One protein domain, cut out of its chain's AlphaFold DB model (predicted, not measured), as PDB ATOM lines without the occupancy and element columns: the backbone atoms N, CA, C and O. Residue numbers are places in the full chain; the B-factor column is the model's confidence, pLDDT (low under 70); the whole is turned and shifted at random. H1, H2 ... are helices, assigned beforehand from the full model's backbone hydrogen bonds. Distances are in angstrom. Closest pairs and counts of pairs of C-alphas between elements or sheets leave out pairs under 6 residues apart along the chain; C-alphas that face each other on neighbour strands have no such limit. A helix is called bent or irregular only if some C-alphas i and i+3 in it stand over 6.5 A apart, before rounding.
ATOM      1  N   TRP A  11     -25.231  29.983  37.071       96.50
ATOM      2  CA  TRP A  11     -24.437  28.754  37.057       96.50
ATOM      3  C   TRP A  11     -24.919  27.847  35.922       96.50
ATOM      4  O   TRP A  11     -26.118  27.691  35.716       96.50
ATOM      5  N   LEU A  12     -23.978  27.312  35.145       96.69
ATOM      6  CA  LEU A  12     -24.237  26.446  33.984       96.69
ATOM      7  C   LEU A  12     -24.035  24.957  34.298       96.69
ATOM      8  O   LEU A  12     -24.162  24.117  33.413       96.69
ATOM      9  N   VAL A  13     -23.674  24.655  35.540       96.81
ATOM     10  CA  VAL A  13     -23.439  23.314  36.076       96.81
ATOM     11  C   VAL A  13     -24.279  23.135  37.334       96.81
ATOM     12  O   VAL A  13     -24.746  24.122  37.912       96.81
ATOM     13  N   GLU A  14     -24.429  21.891  37.772       96.12
ATOM     14  CA  GLU A  14     -25.113  21.569  39.022       96.12
ATOM     15  C   GLU A  14     -24.386  22.186  40.232       96.12
ATOM     16  O   GLU A  14     -23.162  22.367  40.233       96.12
ATOM     17  N   GLU A  15     -25.131  22.508  41.292       93.69
ATOM     18  CA  GLU A  15     -24.598  23.227  42.460       93.69
ATOM     19  C   GLU A  15     -23.405  22.511  43.117       93.69
ATOM     20  O   GLU A  15     -22.425  23.141  43.522       93.69
ATOM     21  N   ASN A  16     -23.444  21.179  43.170       93.62
ATOM     22  CA  ASN A  16     -22.369  20.352  43.720       93.62
ATOM     23  C   ASN A  16     -21.088  20.354  42.860       93.62
ATOM     24  O   ASN A  16     -20.022  19.988  43.360       93.62
ATOM     25  N   GLU A  17     -21.155  20.777  41.596       95.81
ATOM     26  CA  GLU A  17     -20.007  20.839  40.684       95.81
ATOM     27  C   GLU A  17     -19.300  22.205  40.692       95.81
ATOM     28  O   GLU A  17     -18.119  22.299  40.333       95.81
ATOM     29  N   VAL A  18     -19.968  23.264  41.164       96.19
ATOM     30  CA  VAL A  18     -19.433  24.637  41.171       96.19
ATOM     31  C   VAL A  18     -18.113  24.735  41.939       96.19
ATOM     32  O   VAL A  18     -17.117  25.221  41.395       96.19
ATOM     33  N   ALA A  19     -18.069  24.249  43.182       95.38
ATOM     34  CA  ALA A  19     -16.867  24.317  44.013       95.38
ATOM     35  C   ALA A  19     -15.692  23.502  43.425       95.38
ATOM     36  O   ALA A  19     -14.600  24.064  43.281       95.38
ATOM     37  N   PRO A  20     -15.872  22.242  42.972       96.06
ATOM     38  CA  PRO A  20     -14.836  21.515  42.234       96.06
ATOM     39  C   PRO A  20     -14.277  22.277  41.022       96.06
ATOM     40  O   PRO A  20     -13.056  22.319  40.816       96.06
ATOM     41  N   HIS A  21     -15.139  22.907  40.218       97.75
ATOM     42  CA  HIS A  21     -14.701  23.725  39.085       97.75
ATOM     43  C   HIS A  21     -13.944  24.982  39.530       97.75
ATOM     44  O   HIS A  21     -12.912  25.317  38.933       97.75
ATOM     45  N   PHE A  22     -14.408  25.639  40.594       97.69
ATOM     46  CA  PHE A  22     -13.764  26.807  41.190       97.69
ATOM     47  C   PHE A  22     -12.348  26.481  41.673       97.69
ATOM     48  O   PHE A  22     -11.396  27.151  41.273       97.69
ATOM     49  N   VAL A  23     -12.160  25.387  42.417       96.19
ATOM     50  CA  VAL A  23     -10.835  24.946  42.892       96.19
ATOM     51  C   VAL A  23      -9.882  24.668  41.726       96.19
ATOM     52  O   VAL A  23      -8.734  25.129  41.725       96.19
ATOM     53  N   LYS A  24     -10.357  23.982  40.676       96.62
ATOM     54  CA  LYS A  24      -9.568  23.753  39.450       96.62
ATOM     55  C   LYS A  24      -9.191  25.067  38.758       96.62
ATOM     56  O   LYS A  24      -8.128  25.159  38.132       96.62
ATOM     57  N   ALA A  25     -10.061  26.075  38.788       97.44
ATOM     58  CA  ALA A  25      -9.786  27.393  38.219       97.44
ATOM     59  C   ALA A  25      -8.744  28.154  39.053       97.44
ATOM     60  O   ALA A  25      -7.763  28.639  38.488       97.44
ATOM     61  N   VAL A  26      -8.864  28.143  40.386       96.19
ATOM     62  CA  VAL A  26      -7.863  28.710  41.307       96.19
ATOM     63  C   VAL A  26      -6.480  28.123  41.051       96.19
ATOM     64  O   VAL A  26      -5.519  28.873  40.874       96.19
ATOM     65  N   ALA A  27      -6.367  26.795  40.973       94.00
ATOM     66  CA  ALA A  27      -5.091  26.130  40.710       94.00
ATOM     67  C   ALA A  27      -4.452  26.619  39.398       94.00
ATOM     68  O   ALA A  27      -3.256  26.905  39.353       94.00
ATOM     69  N   THR A  28      -5.264  26.797  38.352       94.69
ATOM     70  CA  THR A  28      -4.798  27.258  37.035       94.69
ATOM     71  C   THR A  28      -4.218  28.668  37.098       94.69
ATOM     72  O   THR A  28      -3.126  28.906  36.575       94.69
ATOM     73  N   VAL A  29      -4.921  29.593  37.754       94.19
ATOM     74  CA  VAL A  29      -4.485  30.991  37.871       94.19
ATOM     75  C   VAL A  29      -3.255  31.105  38.774       94.19
ATOM     76  O   VAL A  29      -2.308  31.807  38.430       94.19
ATOM     77  N   ARG A  30      -3.200  30.358  39.884       91.06
ATOM     78  CA  ARG A  30      -2.024  30.342  40.771       91.06
ATOM     79  C   ARG A  30      -0.752  29.902  40.050       91.06
ATOM     80  O   ARG A  30       0.300  30.506  40.252       91.06
ATOM     81  N   THR A  31      -0.831  28.897  39.174       90.19
ATOM     82  CA  THR A  31       0.317  28.494  38.346       90.19
ATOM     83  C   THR A  31       0.810  29.641  37.456       90.19
ATOM     84  O   THR A  31       2.019  29.802  37.297       90.19
ATOM     85  N   LEU A  32      -0.093  30.465  36.910       88.88
ATOM     86  CA  LEU A  32       0.289  31.638  36.115       88.88
ATOM     87  C   LEU A  32       0.973  32.708  36.972       88.88
ATOM     88  O   LEU A  32       2.028  33.203  36.586       88.88
ATOM     89  N   TYR A  33       0.444  33.009  38.160       86.12
ATOM     90  CA  TYR A  33       1.067  33.973  39.080       86.12
ATOM     91  C   TYR A  33       2.493  33.573  39.450       86.12
ATOM     92  O   TYR A  33       3.403  34.399  39.375       86.12
ATOM     93  N   LYS A  34       2.703  32.293  39.786       83.25
ATOM     94  CA  LYS A  34       4.035  31.756  40.098       83.25
ATOM     95  C   LYS A  34       5.011  31.912  38.935       83.25
ATOM     96  O   LYS A  34       6.178  32.195  39.171       83.25
ATOM     97  N   LYS A  35       4.540  31.742  37.695       83.31
ATOM     98  CA  LYS A  35       5.368  31.884  36.492       83.31
ATOM     99  C   LYS A  35       5.802  33.336  36.246       83.31
ATOM    100  O   LYS A  35       6.948  33.549  35.877       83.31
ATOM    101  N   TYR A  36       4.904  34.309  36.421       74.62
ATOM    102  CA  TYR A  36       5.157  35.708  36.027       74.62
ATOM    103  C   TYR A  36       5.818  36.566  37.101       74.62
ATOM    104  O   TYR A  36       6.602  37.450  36.779       74.62
ATOM    105  N   TYR A  37       5.509  36.314  38.367       73.50
ATOM    106  CA  TYR A  37       5.996  37.126  39.485       73.50
ATOM    107  C   TYR A  37       6.954  36.350  40.399       73.50
ATOM    108  O   TYR A  37       7.370  36.855  41.442       73.50
ATOM    109  N   GLY A  38       7.273  35.104  40.033       61.41
ATOM    110  CA  GLY A  38       8.075  34.189  40.834       61.41
ATOM    111  C   GLY A  38       9.398  34.810  41.281       61.41
ATOM    112  O   GLY A  38      10.210  35.203  40.451       61.41
ATOM    113  N   ALA A  39       9.586  34.831  42.604       56.81
ATOM    114  CA  ALA A  39      10.758  35.272  43.367       56.81
ATOM    115  C   ALA A  39      10.903  36.769  43.689       56.81
ATOM    116  O   ALA A  39      11.879  37.119  44.348       56.81
ATOM    117  N   GLN A  40       9.953  37.646  43.336       71.06
ATOM    118  CA  GLN A  40       9.987  39.027  43.841       71.06
ATOM    119  C   GLN A  40       9.296  39.141  45.213       71.06
ATOM    120  O   GLN A  40       8.079  38.912  45.286       71.06
ATOM    121  N   PRO A  41      10.033  39.495  46.291       74.69
ATOM    122  CA  PRO A  41       9.444  39.747  47.605       74.69
ATOM    123  C   PRO A  41       8.400  40.865  47.528       74.69
ATOM    124  O   PRO A  41       8.591  41.831  46.792       74.69
ATOM    125  N   ASP A  42       7.300  40.728  48.274       79.56
ATOM    126  CA  ASP A  42       6.193  41.702  48.322       79.56
ATOM    127  C   ASP A  42       5.463  41.947  46.978       79.56
ATOM    128  O   ASP A  42       4.667  42.878  46.823       79.56
ATOM    129  N   SER A  43       5.665  41.071  45.991       83.94
ATOM    130  CA  SER A  43       4.864  41.073  44.765       83.94
ATOM    131  C   SER A  43       3.421  40.617  45.022       83.94
ATOM    132  O   SER A  43       3.114  39.938  46.004       83.94
ATOM    133  N   ALA A  44       2.507  40.922  44.092       83.31
ATOM    134  CA  ALA A  44       1.124  40.443  44.166       83.31
ATOM    135  C   ALA A  44       1.040  38.905  44.264       83.31
ATOM    136  O   ALA A  44       0.182  38.380  44.972       83.31
ATOM    137  N   ALA A  45       1.946  38.173  43.604       83.44
ATOM    138  CA  ALA A  45       2.003  36.718  43.720       83.44
ATOM    139  C   ALA A  45       2.536  36.235  45.061       83.44
ATOM    140  O   ALA A  45       2.013  35.253  45.578       83.44
ATOM    141  N   ASP A  46       3.532  36.912  45.631       85.25
ATOM    142  CA  ASP A  46       4.026  36.578  46.964       85.25
ATOM    143  C   ASP A  46       2.922  36.760  48.015       85.25
ATOM    144  O   ASP A  46       2.649  35.852  48.801       85.25
ATOM    145  N   ARG A  47       2.178  37.872  47.941       88.62
ATOM    146  CA  ARG A  47       1.018  38.125  48.810       88.62
ATOM    147  C   ARG A  47      -0.065  37.062  48.646       88.62
ATOM    148  O   ARG A  47      -0.540  36.527  49.644       88.62
ATOM    149  N   VAL A  48      -0.427  36.717  47.407       89.25
ATOM    150  CA  VAL A  48      -1.383  35.633  47.129       89.25
ATOM    151  C   VAL A  48      -0.890  34.314  47.727       89.25
ATOM    152  O   VAL A  48      -1.616  33.667  48.477       89.25
ATOM    153  N   GLU A  49       0.347  33.913  47.445       88.06
ATOM    154  CA  GLU A  49       0.890  32.647  47.939       88.06
ATOM    155  C   GLU A  49       1.007  32.615  49.464       88.06
ATOM    156  O   GLU A  49       0.751  31.572  50.061       88.06
ATOM    157  N   SER A  50       1.321  33.739  50.103       87.69
ATOM    158  CA  SER A  50       1.323  33.878  51.560       87.69
ATOM    159  C   SER A  50      -0.066  33.610  52.156       87.69
ATOM    160  O   SER A  50      -0.176  32.839  53.111       87.69
ATOM    161  N   VAL A  51      -1.143  34.126  51.549       88.88
ATOM    162  CA  VAL A  51      -2.528  33.828  51.979       88.88
ATOM    163  C   VAL A  51      -2.849  32.339  51.839       88.88
ATOM    164  O   VAL A  51      -3.372  31.727  52.772       88.88
ATOM    165  N   PHE A  52      -2.482  31.724  50.711       88.44
ATOM    166  CA  PHE A  52      -2.695  30.287  50.497       88.44
ATOM    167  C   PHE A  52      -1.873  29.401  51.437       88.44
ATOM    168  O   PHE A  52      -2.344  28.335  51.816       88.44
ATOM    169  N   ARG A  53      -0.658  29.810  51.822       84.25
ATOM    170  CA  ARG A  53       0.161  29.060  52.792       84.25
ATOM    171  C   ARG A  53      -0.368  29.181  54.217       84.25
ATOM    172  O   ARG A  53      -0.245  28.233  54.979       84.25
ATOM    173  N   ARG A  54      -0.896  30.351  54.590       74.81
ATOM    174  CA  ARG A  54      -1.289  30.653  55.975       74.81
ATOM    175  C   ARG A  54      -2.694  30.181  56.333       74.81
ATOM    176  O   ARG A  54      -2.918  29.861  57.493       74.81
ATOM    177  N   ALA A  55      -3.634  30.216  55.389       64.62
ATOM    178  CA  ALA A  55      -5.048  30.275  55.758       64.62
ATOM    179  C   ALA A  55      -6.011  29.577  54.794       64.62
ATOM    180  O   ALA A  55      -6.975  28.962  55.245       64.62
ATOM    181  N   LEU A  56      -5.801  29.684  53.481       79.75
ATOM    182  CA  LEU A  56      -6.880  29.399  52.534       79.75
ATOM    183  C   LEU A  56      -6.873  27.949  52.025       79.75
ATOM    184  O   LEU A  56      -6.071  27.590  51.159       79.75
ATOM    185  N   THR A  57      -7.828  27.148  52.506       84.56
ATOM    186  CA  THR A  57      -8.240  25.879  51.881       84.56
ATOM    187  C   THR A  57      -9.698  25.978  51.433       84.56
ATOM    188  O   THR A  57     -10.485  26.681  52.054       84.56
ATOM    189  N   PHE A  58     -10.072  25.268  50.369       89.62
ATOM    190  CA  PHE A  58     -11.449  25.257  49.847       89.62
ATOM    191  C   PHE A  58     -12.268  24.065  50.357       89.62
ATOM    192  O   PHE A  58     -13.261  23.672  49.754       89.62
ATOM    193  N   GLU A  59     -11.805  23.431  51.431       86.12
ATOM    194  CA  GLU A  59     -12.509  22.316  52.047       86.12
ATOM    195  C   GLU A  59     -13.826  22.818  52.650       86.12
ATOM    196  O   GLU A  59     -13.837  23.817  53.366       86.12
ATOM    197  N   GLY A  60     -14.934  22.159  52.311       86.25
ATOM    198  CA  GLY A  60     -16.274  22.546  52.758       86.25
ATOM    199  C   GLY A  60     -16.908  23.724  52.009       86.25
ATOM    200  O   GLY A  60     -18.047  24.058  52.311       86.25
ATOM    201  N   TRP A  61     -16.225  24.332  51.032       93.06
ATOM    202  CA  TRP A  61     -16.822  25.395  50.218       93.06
ATOM    203  C   TRP A  61     -17.888  24.829  49.275       93.06
ATOM    204  O   TRP A  61     -17.630  23.872  48.539       93.06
ATOM    205  N   GLY A  62     -19.058  25.460  49.260       92.75
ATOM    206  CA  GLY A  62     -20.136  25.232  48.307       92.75
ATOM    207  C   GLY A  62     -20.347  26.430  47.378       92.75
ATOM    208  O   GLY A  62     -19.479  27.291  47.202       92.75
ATOM    209  N   VAL A  63     -21.525  26.488  46.753       93.94
ATOM    210  CA  VAL A  63     -21.910  27.590  45.854       93.94
ATOM    211  C   VAL A  63     -21.957  28.926  46.596       93.94
ATOM    212  O   VAL A  63     -21.564  29.948  46.037       93.94
ATOM    213  N   SER A  64     -22.411  28.926  47.850       93.88
ATOM    214  CA  SER A  64     -22.569  30.133  48.666       93.88
ATOM    215  C   SER A  64     -21.241  30.855  48.899       93.88
ATOM    216  O   SER A  64     -21.150  32.057  48.655       93.88
ATOM    217  N   GLU A  65     -20.186  30.135  49.280       94.81
ATOM    218  CA  GLU A  65     -18.852  30.708  49.497       94.81
ATOM    219  C   GLU A  65     -18.248  31.221  48.183       94.81
ATOM    220  O   GLU A  65     -17.631  32.293  48.136       94.81
ATOM    221  N   VAL A  66     -18.468  30.495  47.082       96.12
ATOM    222  CA  VAL A  66     -18.030  30.921  45.745       96.12
ATOM    223  C   VAL A  66     -18.769  32.192  45.304       96.12
ATOM    224  O   VAL A  66     -18.143  33.107  44.763       96.12
ATOM    225  N   GLN A  67     -20.070  32.295  45.569       95.06
ATOM    226  CA  GLN A  67     -20.873  33.482  45.266       95.06
ATOM    227  C   GLN A  67     -20.444  34.689  46.116       95.06
ATOM    228  O   GLN A  67     -20.250  35.775  45.572       95.06
ATOM    229  N   LEU A  68     -20.196  34.514  47.418       95.31
ATOM    230  CA  LEU A  68     -19.647  35.583  48.263       95.31
ATOM    231  C   LEU A  68     -18.265  36.036  47.770       95.31
ATOM    232  O   LEU A  68     -17.972  37.232  47.727       95.31
ATOM    233  N   THR A  69     -17.436  35.092  47.316       95.50
ATOM    234  CA  THR A  69     -16.141  35.399  46.694       95.50
ATOM    235  C   THR A  69     -16.304  36.225  45.418       95.50
ATOM    236  O   THR A  69     -15.525  37.151  45.189       95.50
ATOM    237  N   LEU A  70     -17.319  35.936  44.595       95.56
ATOM    238  CA  LEU A  70     -17.655  36.738  43.415       95.56
ATOM    239  C   LEU A  70     -18.046  38.162  43.807       95.56
ATOM    240  O   LEU A  70     -17.509  39.120  43.247       95.56
ATOM    241  N   GLU A  71     -18.928  38.312  44.790       95.00
ATOM    242  CA  GLU A  71     -19.403  39.615  45.260       95.00
ATOM    243  C   GLU A  71     -18.279  40.471  45.847       95.00
ATOM    244  O   GLU A  71     -18.216  41.675  45.579       95.00
ATOM    245  N   ALA A  72     -17.314  39.856  46.536       92.94
ATOM    246  CA  ALA A  72     -16.103  40.525  47.016       92.94
ATOM    247  C   ALA A  72     -15.213  41.086  45.880       92.94
ATOM    248  O   ALA A  72     -14.329  41.917  46.116       92.94
ATOM    249  N   THR A  73     -15.441  40.694  44.619       92.06
ATOM    250  CA  THR A  73     -14.758  41.290  43.454       92.06
ATOM    251  C   THR A  73     -15.452  42.534  42.891       92.06
ATOM    252  O   THR A  73     -14.905  43.191  41.997       92.06
ATOM    253  N   PHE A  74     -16.645  42.886  43.378       92.50
ATOM    254  CA  PHE A  74     -17.414  44.012  42.845       92.50
ATOM    255  C   PHE A  74     -16.872  45.355  43.326       92.50
ATOM    256  O   PHE A  74     -16.190  45.471  44.350       92.50
ATOM    257  N   ARG A  75     -17.221  46.413  42.585       84.00
ATOM    258  CA  ARG A  75     -16.919  47.787  42.993       84.00
ATOM    259  C   ARG A  75     -17.745  48.136  44.228       84.00
ATOM    260  O   ARG A  75     -18.962  48.009  44.175       84.00
ATOM    261  N   ASN A  76     -17.102  48.662  45.271       80.56
ATOM    262  CA  ASN A  76     -17.761  49.054  46.523       80.56
ATOM    263  C   ASN A  76     -18.569  47.903  47.152       80.56
ATOM    264  O   ASN A  76     -19.668  48.124  47.666       80.56
ATOM    265  N   ASN A  77     -18.061  46.671  47.057       85.00
ATOM    266  CA  ASN A  77     -18.683  45.540  47.728       85.00
ATOM    267  C   ASN A  77     -18.666  45.748  49.253       85.00
ATOM    268  O   ASN A  77     -17.826  46.474  49.785       85.00
ATOM    269  N   LYS A  78     -19.632  45.136  49.937       86.94
ATOM    270  CA  LYS A  78     -19.733  45.162  51.403       86.94
ATOM    271  C   LYS A  78     -19.262  43.856  52.045       86.94
ATOM    272  O   LYS A  78     -19.212  43.781  53.266       86.94
ATOM    273  N   VAL A  79     -18.953  42.851  51.223       90.75
ATOM    274  CA  VAL A  79     -18.581  41.509  51.663       90.75
ATOM    275  C   VAL A  79     -17.146  41.549  52.158       90.75
ATOM    276  O   VAL A  79     -16.222  41.860  51.407       90.75
ATOM    277  N   ARG A  80     -16.945  41.234  53.435       89.94
ATOM    278  CA  ARG A  80     -15.594  41.122  53.995       89.94
ATOM    279  C   ARG A  80     -15.024  39.741  53.705       89.94
ATOM    280  O   ARG A  80     -15.742  38.750  53.764       89.94
ATOM    281  N   TRP A  81     -13.713  39.646  53.491       90.31
ATOM    282  CA  TRP A  81     -13.057  38.350  53.271       90.31
ATOM    283  C   TRP A  81     -13.260  37.365  54.431       90.31
ATOM    284  O   TRP A  81     -13.370  36.167  54.199       90.31
ATOM    285  N   SER A  82     -13.406  37.871  55.659       89.56
ATOM    286  CA  SER A  82     -13.736  37.071  56.845       89.56
ATOM    287  C   SER A  82     -15.136  36.447  56.824       89.56
ATOM    288  O   SER A  82     -15.377  35.506  57.570       89.56
ATOM    289  N   GLU A  83     -16.068  36.999  56.040       91.06
ATOM    290  CA  GLU A  83     -17.429  36.461  55.874       91.06
ATOM    291  C   GLU A  83     -17.454  35.295  54.879       91.06
ATOM    292  O   GLU A  83     -18.329  34.444  54.968       91.06
ATOM    293  N   ILE A  84     -16.480  35.242  53.965       91.50
ATOM    294  CA  ILE A  84     -16.266  34.103  53.063       91.50
ATOM    295  C   ILE A  84     -15.563  32.979  53.821       91.50
ATOM    296  O   ILE A  84     -15.979  31.827  53.771       91.50
ATOM    297  N   ASP A  85     -14.475  33.319  54.514       88.62
ATOM    298  CA  ASP A  85     -13.695  32.365  55.284       88.62
ATOM    299  C   ASP A  85     -13.063  33.063  56.498       88.62
ATOM    300  O   ASP A  85     -12.261  33.990  56.320       88.62
ATOM    301  N   PRO A  86     -13.355  32.626  57.739       88.12
ATOM    302  CA  PRO A  86     -12.804  33.237  58.950       88.12
ATOM    303  C   PRO A  86     -11.270  33.322  58.961       88.12
ATOM    304  O   PRO A  86     -10.694  34.221  59.584       88.12
ATOM    305  N   ARG A  87     -10.592  32.416  58.245       86.56
ATOM    306  CA  ARG A  87      -9.125  32.358  58.153       86.56
ATOM    307  C   ARG A  87      -8.540  33.513  57.337       86.56
ATOM    308  O   ARG A  87      -7.349  33.791  57.450       86.56
ATOM    309  N   LEU A  88      -9.361  34.214  56.553       86.69
ATOM    310  CA  LEU A  88      -8.989  35.425  55.816       86.69
ATOM    311  C   LEU A  88      -9.177  36.716  56.636       86.69
ATOM    312  O   LEU A  88      -9.094  37.817  56.092       86.69
ATOM    313  N   SER A  89      -9.445  36.611  57.939       87.31
ATOM    314  CA  SER A  89      -9.547  37.778  58.817       87.31
ATOM    315  C   SER A  89      -8.200  38.501  58.991       87.31
ATOM    316  O   SER A  89      -7.134  37.891  59.047       87.31
ATOM    317  N   GLY A  90      -8.249  39.835  59.072       84.75
ATOM    318  CA  GLY A  90      -7.076  40.666  59.373       84.75
ATOM    319  C   GLY A  90      -6.069  40.838  58.228       84.75
ATOM    320  O   GLY A  90      -4.937  41.256  58.479       84.75
ATOM    321  N   LEU A  91      -6.444  40.533  56.981       87.31
ATOM    322  CA  LEU A  91      -5.618  40.868  55.819       87.31
ATOM    323  C   LEU A  91      -5.499  42.391  55.663       87.31
ATOM    324  O   LEU A  91      -6.463  43.128  55.845       87.31
ATOM    325  N   SER A  92      -4.309  42.877  55.305       89.88
ATOM    326  CA  SER A  92      -4.140  44.291  54.963       89.88
ATOM    327  C   SER A  92      -4.696  44.580  53.563       89.88
ATOM    328  O   SER A  92      -4.748  43.691  52.710       89.88
ATOM    329  N   ALA A  93      -5.026  45.844  53.283       88.81
ATOM    330  CA  ALA A  93      -5.614  46.262  52.005       88.81
ATOM    331  C   ALA A  93      -4.805  45.811  50.766       88.81
ATOM    332  O   ALA A  93      -5.369  45.508  49.715       88.81
ATOM    333  N   ALA A  94      -3.476  45.717  50.881       89.06
ATOM    334  CA  ALA A  94      -2.601  45.247  49.807       89.06
ATOM    335  C   ALA A  94      -2.787  43.749  49.487       89.06
ATOM    336  O   ALA A  94      -2.745  43.343  48.319       89.06
ATOM    337  N   TYR A  95      -3.005  42.924  50.514       90.25
ATOM    338  CA  TYR A  95      -3.296  41.498  50.369       90.25
ATOM    339  C   TYR A  95      -4.709  41.289  49.830       90.25
ATOM    340  O   TYR A  95      -4.887  40.532  48.878       90.25
ATOM    341  N   GLU A  96      -5.688  42.026  50.359       90.00
ATOM    342  CA  GLU A  96      -7.071  41.997  49.868       90.00
ATOM    343  C   GLU A  96      -7.159  42.383  48.388       90.00
ATOM    344  O   GLU A  96      -7.813  41.698  47.602       90.00
ATOM    345  N   GLY A  97      -6.446  43.437  47.977       89.94
ATOM    346  CA  GLY A  97      -6.372  43.849  46.577       89.94
ATOM    347  C   GLY A  97      -5.778  42.761  45.680       89.94
ATOM    348  O   GLY A  97      -6.315  42.481  44.608       89.94
ATOM    349  N   SER A  98      -4.712  42.097  46.137       90.00
ATOM    350  CA  SER A  98      -4.047  41.019  45.389       90.00
ATOM    351  C   SER A  98      -4.949  39.783  45.245       90.00
ATOM    352  O   SER A  98      -5.052  39.212  44.158       90.00
ATOM    353  N   ILE A  99      -5.661  39.412  46.314       91.19
ATOM    354  CA  ILE A  99      -6.621  38.301  46.335       91.19
ATOM    355  C   ILE A  99      -7.859  38.605  45.485       91.19
ATOM    356  O   ILE A  99      -8.278  37.758  44.698       91.19
ATOM    357  N   SER A 100      -8.400  39.825  45.555       92.38
ATOM    358  CA  SER A 100      -9.528  40.244  44.710       92.38
ATOM    359  C   SER A 100      -9.193  40.093  43.227       92.38
ATOM    360  O   SER A 100      -9.984  39.544  42.460       92.38
ATOM    361  N   GLN A 101      -8.001  40.528  42.807       92.00
ATOM    362  CA  GLN A 101      -7.591  40.411  41.409       92.00
ATOM    363  C   GLN A 101      -7.350  38.959  40.977       92.00
ATOM    364  O   GLN A 101      -7.730  38.589  39.864       92.00
ATOM    365  N   LEU A 102      -6.783  38.125  41.859       93.38
ATOM    366  CA  LEU A 102      -6.671  36.688  41.614       93.38
ATOM    367  C   LEU A 102      -8.054  36.091  41.334       93.38
ATOM    368  O   LEU A 102      -8.241  35.426  40.316       93.38
ATOM    369  N   PHE A 103      -9.033  36.349  42.202       94.75
ATOM    370  CA  PHE A 103     -10.363  35.771  42.042       94.75
ATOM    371  C   PHE A 103     -11.089  36.280  40.798       94.75
ATOM    372  O   PHE A 103     -11.779  35.498  40.150       94.75
ATOM    373  N   ARG A 104     -10.870  37.525  40.360       95.56
ATOM    374  CA  ARG A 104     -11.394  37.979  39.059       95.56
ATOM    375  C   ARG A 104     -10.871  37.127  37.896       95.56
ATOM    376  O   ARG A 104     -11.651  36.771  37.015       95.56
ATOM    377  N   LEU A 105      -9.589  36.748  37.900       95.69
ATOM    378  CA  LEU A 105      -9.014  35.834  36.896       95.69
ATOM    379  C   LEU A 105      -9.569  34.406  37.028       95.69
ATOM    380  O   LEU A 105      -9.752  33.713  36.024       95.69
ATOM    381  N   VAL A 106      -9.866  33.965  38.254       96.94
ATOM    382  CA  VAL A 106     -10.522  32.672  38.517       96.94
ATOM    383  C   VAL A 106     -11.922  32.655  37.916       96.94
ATOM    384  O   VAL A 106     -12.263  31.712  37.207       96.94
ATOM    385  N   PHE A 107     -12.701  33.718  38.107       97.69
ATOM    386  CA  PHE A 107     -14.006  33.850  37.472       97.69
ATOM    387  C   PHE A 107     -13.874  33.908  35.950       97.69
ATOM    388  O   PHE A 107     -14.526  33.130  35.276       97.69
ATOM    389  N   ILE A 108     -12.943  34.666  35.369       97.38
ATOM    390  CA  ILE A 108     -12.707  34.601  33.910       97.38
ATOM    391  C   ILE A 108     -12.425  33.161  33.435       97.38
ATOM    392  O   ILE A 108     -12.952  32.724  32.412       97.38
ATOM    393  N   THR A 109     -11.654  32.393  34.209       97.56
ATOM    394  CA  THR A 109     -11.369  30.977  33.928       97.56
ATOM    395  C   THR A 109     -12.627  30.108  33.992       97.56
ATOM    396  O   THR A 109     -12.798  29.225  33.152       97.56
ATOM    397  N   LEU A 110     -13.516  30.337  34.960       98.12
ATOM    398  CA  LEU A 110     -14.798  29.631  35.051       98.12
ATOM    399  C   LEU A 110     -15.713  29.940  33.866       98.12
ATOM    400  O   LEU A 110     -16.354  29.032  33.341       98.12
ATOM    401  N   TRP A 111     -15.738  31.197  33.420       98.00
ATOM    402  CA  TRP A 111     -16.541  31.612  32.272       98.00
ATOM    403  C   TRP A 111     -16.039  30.905  31.020       98.00
ATOM    404  O   TRP A 111     -16.808  30.235  30.341       98.00
ATOM    405  N   ALA A 112     -14.728  30.950  30.776       97.81
ATOM    406  CA  ALA A 112     -14.099  30.292  29.635       97.81
ATOM    407  C   ALA A 112     -14.307  28.768  29.620       97.81
ATOM    408  O   ALA A 112     -14.365  28.157  28.557       97.81
ATOM    409  N   ARG A 113     -14.456  28.151  30.798       97.44
ATOM    410  CA  ARG A 113     -14.790  26.727  30.960       97.44
ATOM    411  C   ARG A 113     -16.287  26.426  30.860       97.44
ATOM    412  O   ARG A 113     -16.669  25.285  31.087       97.44
ATOM    413  N   LYS A 114     -17.113  27.424  30.533       97.44
ATOM    414  CA  LYS A 114     -18.575  27.325  30.422       97.44
ATOM    415  C   LYS A 114     -19.258  26.883  31.722       97.44
ATOM    416  O   LYS A 114     -20.264  26.192  31.684       97.44
ATOM    417  N   VAL A 115     -18.711  27.284  32.872       97.81
ATOM    418  CA  VAL A 115     -19.242  26.919  34.201       97.81
ATOM    419  C   VAL A 115     -20.224  27.962  34.731       97.81
ATOM    420  O   VAL A 115     -21.154  27.630  35.460       97.81
ATOM    421  N   PHE A 116     -20.033  29.235  34.385       96.25
ATOM    422  CA  PHE A 116     -20.904  30.312  34.857       96.25
ATOM    423  C   PHE A 116     -20.946  31.485  33.870       96.25
ATOM    424  O   PHE A 116     -20.053  31.647  33.033       96.25
ATOM    425  N   VAL A 117     -21.974  32.319  34.010       97.50
ATOM    426  CA  VAL A 117     -22.128  33.595  33.309       97.50
ATOM    427  C   VAL A 117     -22.161  34.724  34.333       97.50
ATOM    428  O   VAL A 117     -23.010  34.758  35.234       97.50
ATOM    429  N   ALA A 118     -21.215  35.647  34.196       96.88
ATOM    430  CA  ALA A 118     -20.948  36.671  35.188       96.88
ATOM    431  C   ALA A 118     -22.074  37.719  35.263       96.88
ATOM    432  O   ALA A 118     -22.667  38.074  34.244       96.88
ATOM    433  N   PRO A 119     -22.340  38.266  36.455       95.50
ATOM    434  CA  PRO A 119     -23.171  39.450  36.623       95.50
ATOM    435  C   PRO A 119     -22.448  40.706  36.122       95.50
ATOM    436  O   PRO A 119     -21.216  40.795  36.132       95.50
ATOM    437  N   LEU A 120     -23.210  41.758  35.813       92.50
ATOM    438  CA  LEU A 120     -22.653  43.056  35.408       92.50
ATOM    439  C   LEU A 120     -21.898  43.783  36.542       92.50
ATOM    440  O   LEU A 120     -21.187  44.758  36.292       92.50
ATOM    441  N   GLY A 121     -22.034  43.350  37.796       91.00
ATOM    442  CA  GLY A 121     -21.302  43.912  38.937       91.00
ATOM    443  C   GLY A 121     -19.810  43.579  38.939       91.00
ATOM    444  O   GLY A 121     -19.004  44.394  39.409       91.00
ATOM    445  N   MET A 122     -19.428  42.437  38.352       91.44
ATOM    446  CA  MET A 122     -18.061  41.906  38.378       91.44
ATOM    447  C   MET A 122     -17.069  42.893  37.766       91.44
ATOM    448  O   MET A 122     -17.223  43.332  36.629       91.44
ATOM    449  N   GLN A 123     -16.047  43.312  38.513       88.81
ATOM    450  CA  GLN A 123     -14.988  44.149  37.944       88.81
ATOM    451  C   GLN A 123     -14.039  43.324  37.076       88.81
ATOM    452  O   GLN A 123     -13.783  42.154  37.347       88.81
ATOM    453  N   THR A 124     -13.489  43.958  36.045       83.81
ATOM    454  CA  THR A 124     -12.435  43.361  35.226       83.81
ATOM    455  C   THR A 124     -11.066  43.509  35.890       83.81
ATOM    456  O   THR A 124     -10.923  44.106  36.967       83.81
ATOM    457  N   ILE A 125     -10.060  42.906  35.261       83.00
ATOM    458  CA  ILE A 125      -8.676  42.929  35.732       83.00
ATOM    459  C   ILE A 125      -8.099  44.325  35.561       83.00
ATOM    460  O   ILE A 125      -8.236  44.930  34.501       83.00
ATOM    461  N   ALA A 126      -7.425  44.808  36.600       70.25
ATOM    462  CA  ALA A 126      -6.662  46.047  36.545       70.25
ATOM    463  C   ALA A 126      -5.183  45.756  36.824       70.25
ATOM    464  O   ALA A 126      -4.868  44.966  37.714       70.25
ATOM    465  N   HIS A 127      -4.292  46.414  36.077       75.25
ATOM    466  CA  HIS A 127      -2.847  46.477  36.344       75.25
ATOM    467  C   HIS A 127      -2.076  45.139  36.315       75.25
ATOM    468  O   HIS A 127      -1.014  45.040  36.920       75.25
ATOM    469  N   MET A 128      -2.576  44.116  35.608       83.88
ATOM    470  CA  MET A 128      -1.841  42.857  35.364       83.88
ATOM    471  C   MET A 128      -1.983  42.366  33.914       83.88
ATOM    472  O   MET A 128      -2.521  41.278  33.674       83.88
ATOM    473  N   PRO A 129      -1.550  43.173  32.927       87.12
ATOM    474  CA  PRO A 129      -1.786  42.869  31.524       87.12
ATOM    475  C   PRO A 129      -1.100  41.576  31.063       87.12
ATOM    476  O   PRO A 129      -1.737  40.792  30.365       87.12
ATOM    477  N   GLU A 130       0.131  41.291  31.499       88.62
ATOM    478  CA  GLU A 130       0.880  40.094  31.077       88.62
ATOM    479  C   GLU A 130       0.250  38.787  31.568       88.62
ATOM    480  O   GLU A 130       0.141  37.813  30.817       88.62
ATOM    481  N   VAL A 131      -0.176  38.750  32.834       90.44
ATOM    482  CA  VAL A 131      -0.823  37.560  33.401       90.44
ATOM    483  C   VAL A 131      -2.160  37.319  32.724       90.44
ATOM    484  O   VAL A 131      -2.497  36.174  32.420       90.44
ATOM    485  N   PHE A 132      -2.913  38.388  32.463       92.44
ATOM    486  CA  PHE A 132      -4.203  38.259  31.812       92.44
ATOM    487  C   PHE A 132      -4.073  37.855  30.337       92.44
ATOM    488  O   PHE A 132      -4.822  36.988  29.890       92.44
ATOM    489  N   ASP A 133      -3.094  38.395  29.606       93.50
ATOM    490  CA  ASP A 133      -2.802  37.974  28.231       93.50
ATOM    491  C   ASP A 133      -2.505  36.474  28.172       93.50
ATOM    492  O   ASP A 133      -3.141  35.730  27.428       93.50
ATOM    493  N   THR A 134      -1.619  36.008  29.053       92.75
ATOM    494  CA  THR A 134      -1.246  34.590  29.115       92.75
ATOM    495  C   THR A 134      -2.414  33.696  29.506       92.75
ATOM    496  O   THR A 134      -2.524  32.561  29.040       92.75
ATOM    497  N   LEU A 135      -3.292  34.178  30.391       95.19
ATOM    498  CA  LEU A 135      -4.510  33.456  30.724       95.19
ATOM    499  C   LEU A 135      -5.411  33.329  29.489       95.19
ATOM    500  O   LEU A 135      -5.897  32.233  29.235       95.19
ATOM    501  N   CYS A 136      -5.605  34.401  28.716       95.38
ATOM    502  CA  CYS A 136      -6.416  34.362  27.495       95.38
ATOM    503  C   CYS A 136      -5.850  33.362  26.478       95.38
ATOM    504  O   CYS A 136      -6.591  32.502  26.004       95.38
ATOM    505  N   GLU A 137      -4.537  33.399  26.229       94.31
ATOM    506  CA  GLU A 137      -3.850  32.444  25.347       94.31
ATOM    507  C   GLU A 137      -4.002  30.998  25.838       94.31
ATOM    508  O   GLU A 137      -4.293  30.095  25.055       94.31
ATOM    509  N   LYS A 138      -3.857  30.765  27.149       95.19
ATOM    510  CA  LYS A 138      -3.993  29.429  27.747       95.19
ATOM    511  C   LYS A 138      -5.425  28.895  27.699       95.19
ATOM    512  O   LYS A 138      -5.611  27.688  27.573       95.19
ATOM    513  N   LEU A 139      -6.420  29.764  27.874       95.75
ATOM    514  CA  LEU A 139      -7.833  29.391  27.796       95.75
ATOM    515  C   LEU A 139      -8.281  29.168  26.351       95.75
ATOM    516  O   LEU A 139      -9.206  28.391  26.136       95.75
ATOM    517  N   ASN A 140      -7.619  29.820  25.391       95.38
ATOM    518  CA  ASN A 140      -7.859  29.687  23.957       95.38
ATOM    519  C   ASN A 140      -9.343  29.852  23.576       95.38
ATOM    520  O   ASN A 140      -9.900  29.080  22.799       95.38
ATOM    521  N   VAL A 141      -9.996  30.857  24.168       97.25
ATOM    522  CA  VAL A 141     -11.370  31.240  23.825       97.25
ATOM    523  C   VAL A 141     -11.313  32.394  22.835       97.25
ATOM    524  O   VAL A 141     -10.743  33.444  23.143       97.25
ATOM    525  N   GLU A 142     -11.899  32.188  21.656       96.00
ATOM    526  CA  GLU A 142     -11.827  33.093  20.503       96.00
ATOM    527  C   GLU A 142     -12.225  34.528  20.873       96.00
ATOM    528  O   GLU A 142     -11.390  35.432  20.829       96.00
ATOM    529  N   ASN A 143     -13.459  34.733  21.342       96.12
ATOM    530  CA  ASN A 143     -13.965  36.077  21.626       96.12
ATOM    531  C   ASN A 143     -13.255  36.744  22.814       96.12
ATOM    532  O   ASN A 143     -13.099  37.965  22.837       96.12
ATOM    533  N   LEU A 144     -12.786  35.963  23.794       96.25
ATOM    534  CA  LEU A 144     -12.011  36.499  24.919       96.25
ATOM    535  C   LEU A 144     -10.664  37.042  24.444       96.25
ATOM    536  O   LEU A 144     -10.277  38.149  24.817       96.25
ATOM    537  N   THR A 145      -9.983  36.277  23.594       95.31
ATOM    538  CA  THR A 145      -8.694  36.647  23.001       95.31
ATOM    539  C   THR A 145      -8.851  37.853  22.082       95.31
ATOM    540  O   THR A 145      -8.055  38.789  22.160       95.31
ATOM    541  N   LEU A 146      -9.921  37.877  21.280       94.19
ATOM    542  CA  LEU A 146     -10.268  38.987  20.396       94.19
ATOM    543  C   LEU A 146     -10.459  40.292  21.177       94.19
ATOM    544  O   LEU A 146      -9.769  41.275  20.916       94.19
ATOM    545  N   ILE A 147     -11.350  40.297  22.175       93.31
ATOM    546  CA  ILE A 147     -11.630  41.492  22.982       93.31
ATOM    547  C   ILE A 147     -10.392  41.916  23.777       93.31
ATOM    548  O   ILE A 147     -10.093  43.110  23.860       93.31
ATOM    549  N   ARG A 148      -9.638  40.964  24.343       92.50
ATOM    550  CA  ARG A 148      -8.414  41.287  25.079       92.50
ATOM    551  C   ARG A 148      -7.344  41.903  24.175       92.50
ATOM    552  O   ARG A 148      -6.736  42.885  24.592       92.50
ATOM    553  N   GLY A 149      -7.147  41.392  22.959       90.94
ATOM    554  CA  GLY A 149      -6.127  41.885  22.024       90.94
ATOM    555  C   GLY A 149      -6.313  43.347  21.608       90.94
ATOM    556  O   GLY A 149      -5.331  44.042  21.326       90.94
ATOM    557  N   VAL A 150      -7.553  43.843  21.650       89.38
ATOM    558  CA  VAL A 150      -7.889  45.254  21.396       89.38
ATOM    559  C   VAL A 150      -7.457  46.174  22.551       89.38
ATOM    560  O   VAL A 150      -7.297  47.378  22.358       89.38
ATOM    561  N   HIS A 151      -7.227  45.643  23.757       88.62
ATOM    562  CA  HIS A 151      -6.802  46.451  24.900       88.62
ATOM    563  C   HIS A 151      -5.416  47.088  24.657       88.62
ATOM    564  O   HIS A 151      -4.490  46.368  24.277       88.62
ATOM    565  N   PRO A 152      -5.210  48.388  24.961       85.25
ATOM    566  CA  PRO A 152      -3.935  49.076  24.709       85.25
ATOM    567  C   PRO A 152      -2.721  48.398  25.360       85.25
ATOM    568  O   PRO A 152      -1.681  48.239  24.732       85.25
ATOM    569  N   GLU A 153      -2.880  47.945  26.605       86.44
ATOM    570  CA  GLU A 153      -1.829  47.247  27.361       86.44
ATOM    571  C   GLU A 153      -1.654  45.762  26.987       86.44
ATOM    572  O   GLU A 153      -0.809  45.092  27.573       86.44
ATOM    573  N   SER A 154      -2.473  45.201  26.087       88.94
ATOM    574  CA  SER A 154      -2.312  43.799  25.686       88.94
ATOM    575  C   SER A 154      -1.157  43.639  24.701       88.94
ATOM    576  O   SER A 154      -0.908  44.491  23.849       88.94
ATOM    577  N   LYS A 155      -0.449  42.517  24.788       90.31
ATOM    578  CA  LYS A 155       0.559  42.074  23.818       90.31
ATOM    579  C   LYS A 155      -0.002  41.043  22.835       90.31
ATOM    580  O   LYS A 155       0.669  40.738  21.853       90.31
ATOM    581  N   ILE A 156      -1.242  40.579  23.029       91.38
ATOM    582  CA  ILE A 156      -1.929  39.682  22.091       91.38
ATOM    583  C   ILE A 156      -2.106  40.393  20.748       91.38
ATOM    584  O   ILE A 156      -2.527  41.554  20.689       91.38
ATOM    585  N   LYS A 157      -1.787  39.695  19.654       88.00
ATOM    586  CA  LYS A 157      -1.958  40.219  18.297       88.00
ATOM    587  C   LYS A 157      -3.432  40.556  18.050       88.00
ATOM    588  O   LYS A 157      -4.293  39.691  18.146       88.00
ATOM    589  N   SER A 158      -3.698  41.813  17.713       85.81
ATOM    590  CA  SER A 158      -5.039  42.310  17.403       85.81
ATOM    591  C   SER A 158      -5.273  42.328  15.896       85.81
ATOM    592  O   SER A 158      -4.364  42.647  15.130       85.81
ATOM    593  N   LEU A 159      -6.506  42.038  15.483       82.12
ATOM    594  CA  LEU A 159      -6.973  42.279  14.114       82.12
ATOM    595  C   LEU A 159      -7.247  43.764  13.854       82.12
ATOM    596  O   LEU A 159      -7.242  44.204  12.708       82.12
ATOM    597  N   PHE A 160      -7.467  44.533  14.918       83.75
ATOM    598  CA  PHE A 160      -7.788  45.950  14.852       83.75
ATOM    599  C   PHE A 160      -6.631  46.813  15.344       83.75
ATOM    600  O   PHE A 160      -5.894  46.423  16.260       83.75
ATOM    601  N   LYS A 161      -6.508  48.021  14.788       76.44
ATOM    602  CA  LYS A 161      -5.547  49.012  15.275       76.44
ATOM    603  C   LYS A 161      -6.001  49.514  16.642       76.44
ATOM    604  O   LYS A 161      -7.095  50.046  16.777       76.44
ATOM    605  N   ARG A 162      -5.163  49.359  17.668       74.12
ATOM    606  CA  ARG A 162      -5.520  49.714  19.058       74.12
ATOM    607  C   ARG A 162      -5.829  51.204  19.229       74.12
ATOM    608  O   ARG A 162      -6.679  51.558  20.040       74.12
ATOM    609  N   GLU A 163      -5.199  52.041  18.411       68.31
ATOM    610  CA  GLU A 163      -5.422  53.491  18.309       68.31
ATOM    611  C   GLU A 163      -6.887  53.850  17.986       68.31
ATOM    612  O   GLU A 163      -7.380  54.890  18.408       68.31
ATOM    613  N   GLU A 164      -7.633  52.971  17.306       66.81
ATOM    614  CA  GLU A 164      -9.050  53.199  16.968       66.81
ATOM    615  C   GLU A 164      -9.986  53.047  18.186       66.81
ATOM    616  O   GLU A 164     -11.143  53.477  18.165       66.81
ATOM    617  N   PHE A 165      -9.485  52.470  19.282       67.94
ATOM    618  CA  PHE A 165     -10.233  52.223  20.518       67.94
ATOM    619  C   PHE A 165      -9.756  53.130  21.665       67.94
ATOM    620  O   PHE A 165     -10.185  52.954  22.814       67.94
ATOM    621  N   ASP A 166      -8.905  54.118  21.350       54.78
ATOM    622  CA  ASP A 166      -8.143  54.941  22.288       54.78
ATOM    623  C   ASP A 166      -9.002  55.978  23.032       54.78
ATOM    624  O   ASP A 166      -9.090  57.164  22.718       54.78
ATOM    625  N   SER A 167      -9.689  55.490  24.061       52.25
ATOM    626  CA  SER A 167     -10.246  56.311  25.137       52.25
ATOM    627  C   SER A 167     -10.007  55.610  26.479       52.25
ATOM    628  O   SER A 167     -10.920  55.109  27.134       52.25
ATOM    629  N   GLY A 168      -8.731  55.498  26.866       53.69
ATOM    630  CA  GLY A 168      -8.311  55.231  28.250       53.69
ATOM    631  C   GLY A 168      -8.735  53.887  28.853       53.69
ATOM    632  O   GLY A 168      -9.274  53.891  29.959       53.69
ATOM    633  N   SER A 169      -8.539  52.772  28.127       63.06
ATOM    634  CA  SER A 169      -8.784  51.357  28.527       63.06
ATOM    635  C   SER A 169     -10.203  50.988  29.005       63.06
ATOM    636  O   SER A 169     -10.577  49.814  29.067       63.06
ATOM    637  N   SER A 170     -11.045  51.979  29.285       75.12
ATOM    638  CA  SER A 170     -12.343  51.820  29.933       75.12
ATOM    639  C   SER A 170     -13.346  51.113  29.028       75.12
ATOM    640  O   SER A 170     -14.094  50.262  29.503       75.12
ATOM    641  N   ARG A 171     -13.326  51.399  27.718       86.00
ATOM    642  CA  ARG A 171     -14.199  50.740  26.731       86.00
ATOM    643  C   ARG A 171     -13.995  49.225  26.719       86.00
ATOM    644  O   ARG A 171     -14.957  48.485  26.893       86.00
ATOM    645  N   VAL A 172     -12.749  48.773  26.586       87.81
ATOM    646  CA  VAL A 172     -12.428  47.338  26.532       87.81
ATOM    647  C   VAL A 172     -12.734  46.653  27.865       87.81
ATOM    648  O   VAL A 172     -13.219  45.528  27.878       87.81
ATOM    649  N   ASN A 173     -12.557  47.342  28.995       88.81
ATOM    650  CA  ASN A 173     -12.998  46.832  30.295       88.81
ATOM    651  C   ASN A 173     -14.522  46.643  30.376       88.81
ATOM    652  O   ASN A 173     -14.990  45.624  30.886       88.81
ATOM    653  N   PHE A 174     -15.316  47.569  29.830       91.12
ATOM    654  CA  PHE A 174     -16.758  47.346  29.706       91.12
ATOM    655  C   PHE A 174     -17.069  46.161  28.788       91.12
ATOM    656  O   PHE A 174     -17.914  45.344  29.139       91.12
ATOM    657  N   TRP A 175     -16.370  46.011  27.663       93.69
ATOM    658  CA  TRP A 175     -16.570  44.879  26.750       93.69
ATOM    659  C   TRP A 175     -16.208  43.537  27.356       93.69
ATOM    660  O   TRP A 175     -16.943  42.582  27.167       93.69
ATOM    661  N   LEU A 176     -15.122  43.459  28.121       93.81
ATOM    662  CA  LEU A 176     -14.758  42.250  28.852       93.81
ATOM    663  C   LEU A 176     -15.851  41.873  29.848       93.81
ATOM    664  O   LEU A 176     -16.301  40.734  29.866       93.81
ATOM    665  N   ARG A 177     -16.339  42.835  30.635       94.19
ATOM    666  CA  ARG A 177     -17.467  42.602  31.541       94.19
ATOM    667  C   ARG A 177     -18.722  42.155  30.786       94.19
ATOM    668  O   ARG A 177     -19.405  41.246  31.246       94.19
ATOM    669  N   LEU A 178     -19.009  42.772  29.640       95.88
ATOM    670  CA  LEU A 178     -20.139  42.391  28.801       95.88
ATOM    671  C   LEU A 178     -19.981  40.963  28.284       95.88
ATOM    672  O   LEU A 178     -20.884  40.158  28.452       95.88
ATOM    673  N   LEU A 179     -18.820  40.625  27.730       96.94
ATOM    674  CA  LEU A 179     -18.507  39.300  27.213       96.94
ATOM    675  C   LEU A 179     -18.720  38.224  28.283       96.94
ATOM    676  O   LEU A 179     -19.447  37.264  28.038       96.94
ATOM    677  N   LEU A 180     -18.174  38.435  29.487       97.00
ATOM    678  CA  LEU A 180     -18.332  37.520  30.625       97.00
ATOM    679  C   LEU A 180     -19.794  37.357  31.067       97.00
ATOM    680  O   LEU A 180     -20.147  36.344  31.668       97.00
ATOM    681  N   SER A 181     -20.649  38.338  30.765       96.88
ATOM    682  CA  SER A 181     -22.093  38.280  31.008       96.88
ATOM    683  C   SER A 181     -22.885  37.601  29.887       96.88
ATOM    684  O   SER A 181     -24.111  37.568  29.924       96.88
ATOM    685  N   THR A 182     -22.213  37.037  28.885       97.00
ATOM    686  CA  THR A 182     -22.840  36.286  27.788       97.00
ATOM    687  C   THR A 182     -22.306  34.860  27.704       97.00
ATOM    688  O   THR A 182     -21.348  34.505  28.379       97.00
ATOM    689  N   THR A 183     -22.891  34.048  26.829       96.62
ATOM    690  CA  THR A 183     -22.340  32.752  26.395       96.62
ATOM    691  C   THR A 183     -21.670  32.834  25.018       96.62
ATOM    692  O   THR A 183     -21.636  31.837  24.307       96.62
ATOM    693  N   ALA A 184     -21.194  34.015  24.606       96.25
ATOM    694  CA  ALA A 184     -20.557  34.219  23.306       96.25
ATOM    695  C   ALA A 184     -19.063  33.851  23.364       96.25
ATOM    696  O   ALA A 184     -18.207  34.735  23.436       96.25
ATOM    697  N   TYR A 185     -18.734  32.560  23.377       96.81
ATOM    698  CA  TYR A 185     -17.346  32.085  23.451       96.81
ATOM    699  C   TYR A 185     -16.639  32.177  22.095       96.81
ATOM    700  O   TYR A 185     -15.465  32.554  22.037       96.81
ATOM    701  N   THR A 186     -17.370  31.869  21.024       96.62
ATOM    702  CA  THR A 186     -16.947  31.978  19.622       96.62
ATOM    703  C   THR A 186     -17.849  32.935  18.852       96.62
ATOM    704  O   THR A 186     -18.897  33.373  19.345       96.62
TER     705      THR A 186
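This is residues 11 to 186 of the 324 residues of an uncharacterized protein of Pseudomonas simiae (UniProt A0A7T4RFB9). Two long helices, H1 and H5, cross in the core; H2 and H3 pack on both of them near opposite ends of H1, and short H4 packs on H3. On another side of this core, H6, H7 and H9 lie side by side in alternating directions, with H7 between the other two, and H8 lies at the far end of the domain beyond them. Part of the long stretch 113 to 128 passes between H5 and H9. The printed part has 176 residues with nine named helices, H1 to H9 in chain order, and no named strand: the class is all helix. It is compact, with a radius of gyration of the C-alphas of 15.9 A, and rounded, spanning 47 by 40 by 28 A.

H1, residues 15 to 37, is the longest helix, running 33.7 A from C-alpha 15 at (-24.598, 23.227, 42.460). It is irregular, but only just: C-alphas 16 and 19 are 6.8 A apart. H5, residues 93 to 112, runs 28.8 A. H2 is residues 44 to 54, 15.5 A; H3 is residues 63 to 71, 12.3 A; H4 is residues 81 to 84. H6 is residues 129 to 139, 15.2 A; H7 is residues 142 to 149, 10.6 A; H8 is residues 162 to 165. H9, residues 170 to 180, 15.5 A, ends with C-alpha 180 at (-18.332, 37.520, 30.625).

H1 and H5 are the hubs, touching four helices each. They touch each other at a steep tilt of 61 degrees, opposite ways, with the closest C-alphas, of Ala 25 and Val 106, 5.3 A apart. H1 touches H2 with residues 33 to 37 alone, closest at the C-alphas of Tyr 33 and Ala 45, 5.5 A. H1 touches H3 with residues 15 to 22 alone, closest at Val 18 and Val 63, C-alphas 6.1 A apart. H2 is about perpendicular to H5, at 87 degrees; the C-alphas of Ala 44 and Ser 98 are closest, 5.3 A. H3 touches H4, closest at the C-alphas of Glu 65 and Ile 84, 5.6 A. H6 touches H1, closest at the C-alphas of Leu 32 and Val 131, 6.6 A. H6 and H7 form a helical hairpin at a shallow tilt of 13 degrees, with C-alphas of Cys 136 and Thr 145 closest, 5.5 A. H7 touches H9 at a shallow tilt of 17 degrees, opposite ways; the C-alphas of Ile 147 and Leu 176 are closest, 6.7 A. H8 touches no helix. In H2, H3, H5, H6, H7 and H9 every O i to N i+4 pair is within hydrogen-bond range, in H1 17 of 19; H4 and H8 are too short for such a pair.

The farthest C-alphas, of Gly 60 and Glu 164, are 47.7 A apart. The printed part has no cut. The links H5 to H6 and H7 to H8 are long. Mean pLDDT of the printed part is 88.9; residues 38 to 39, 55 and 163 to 169 are under 70.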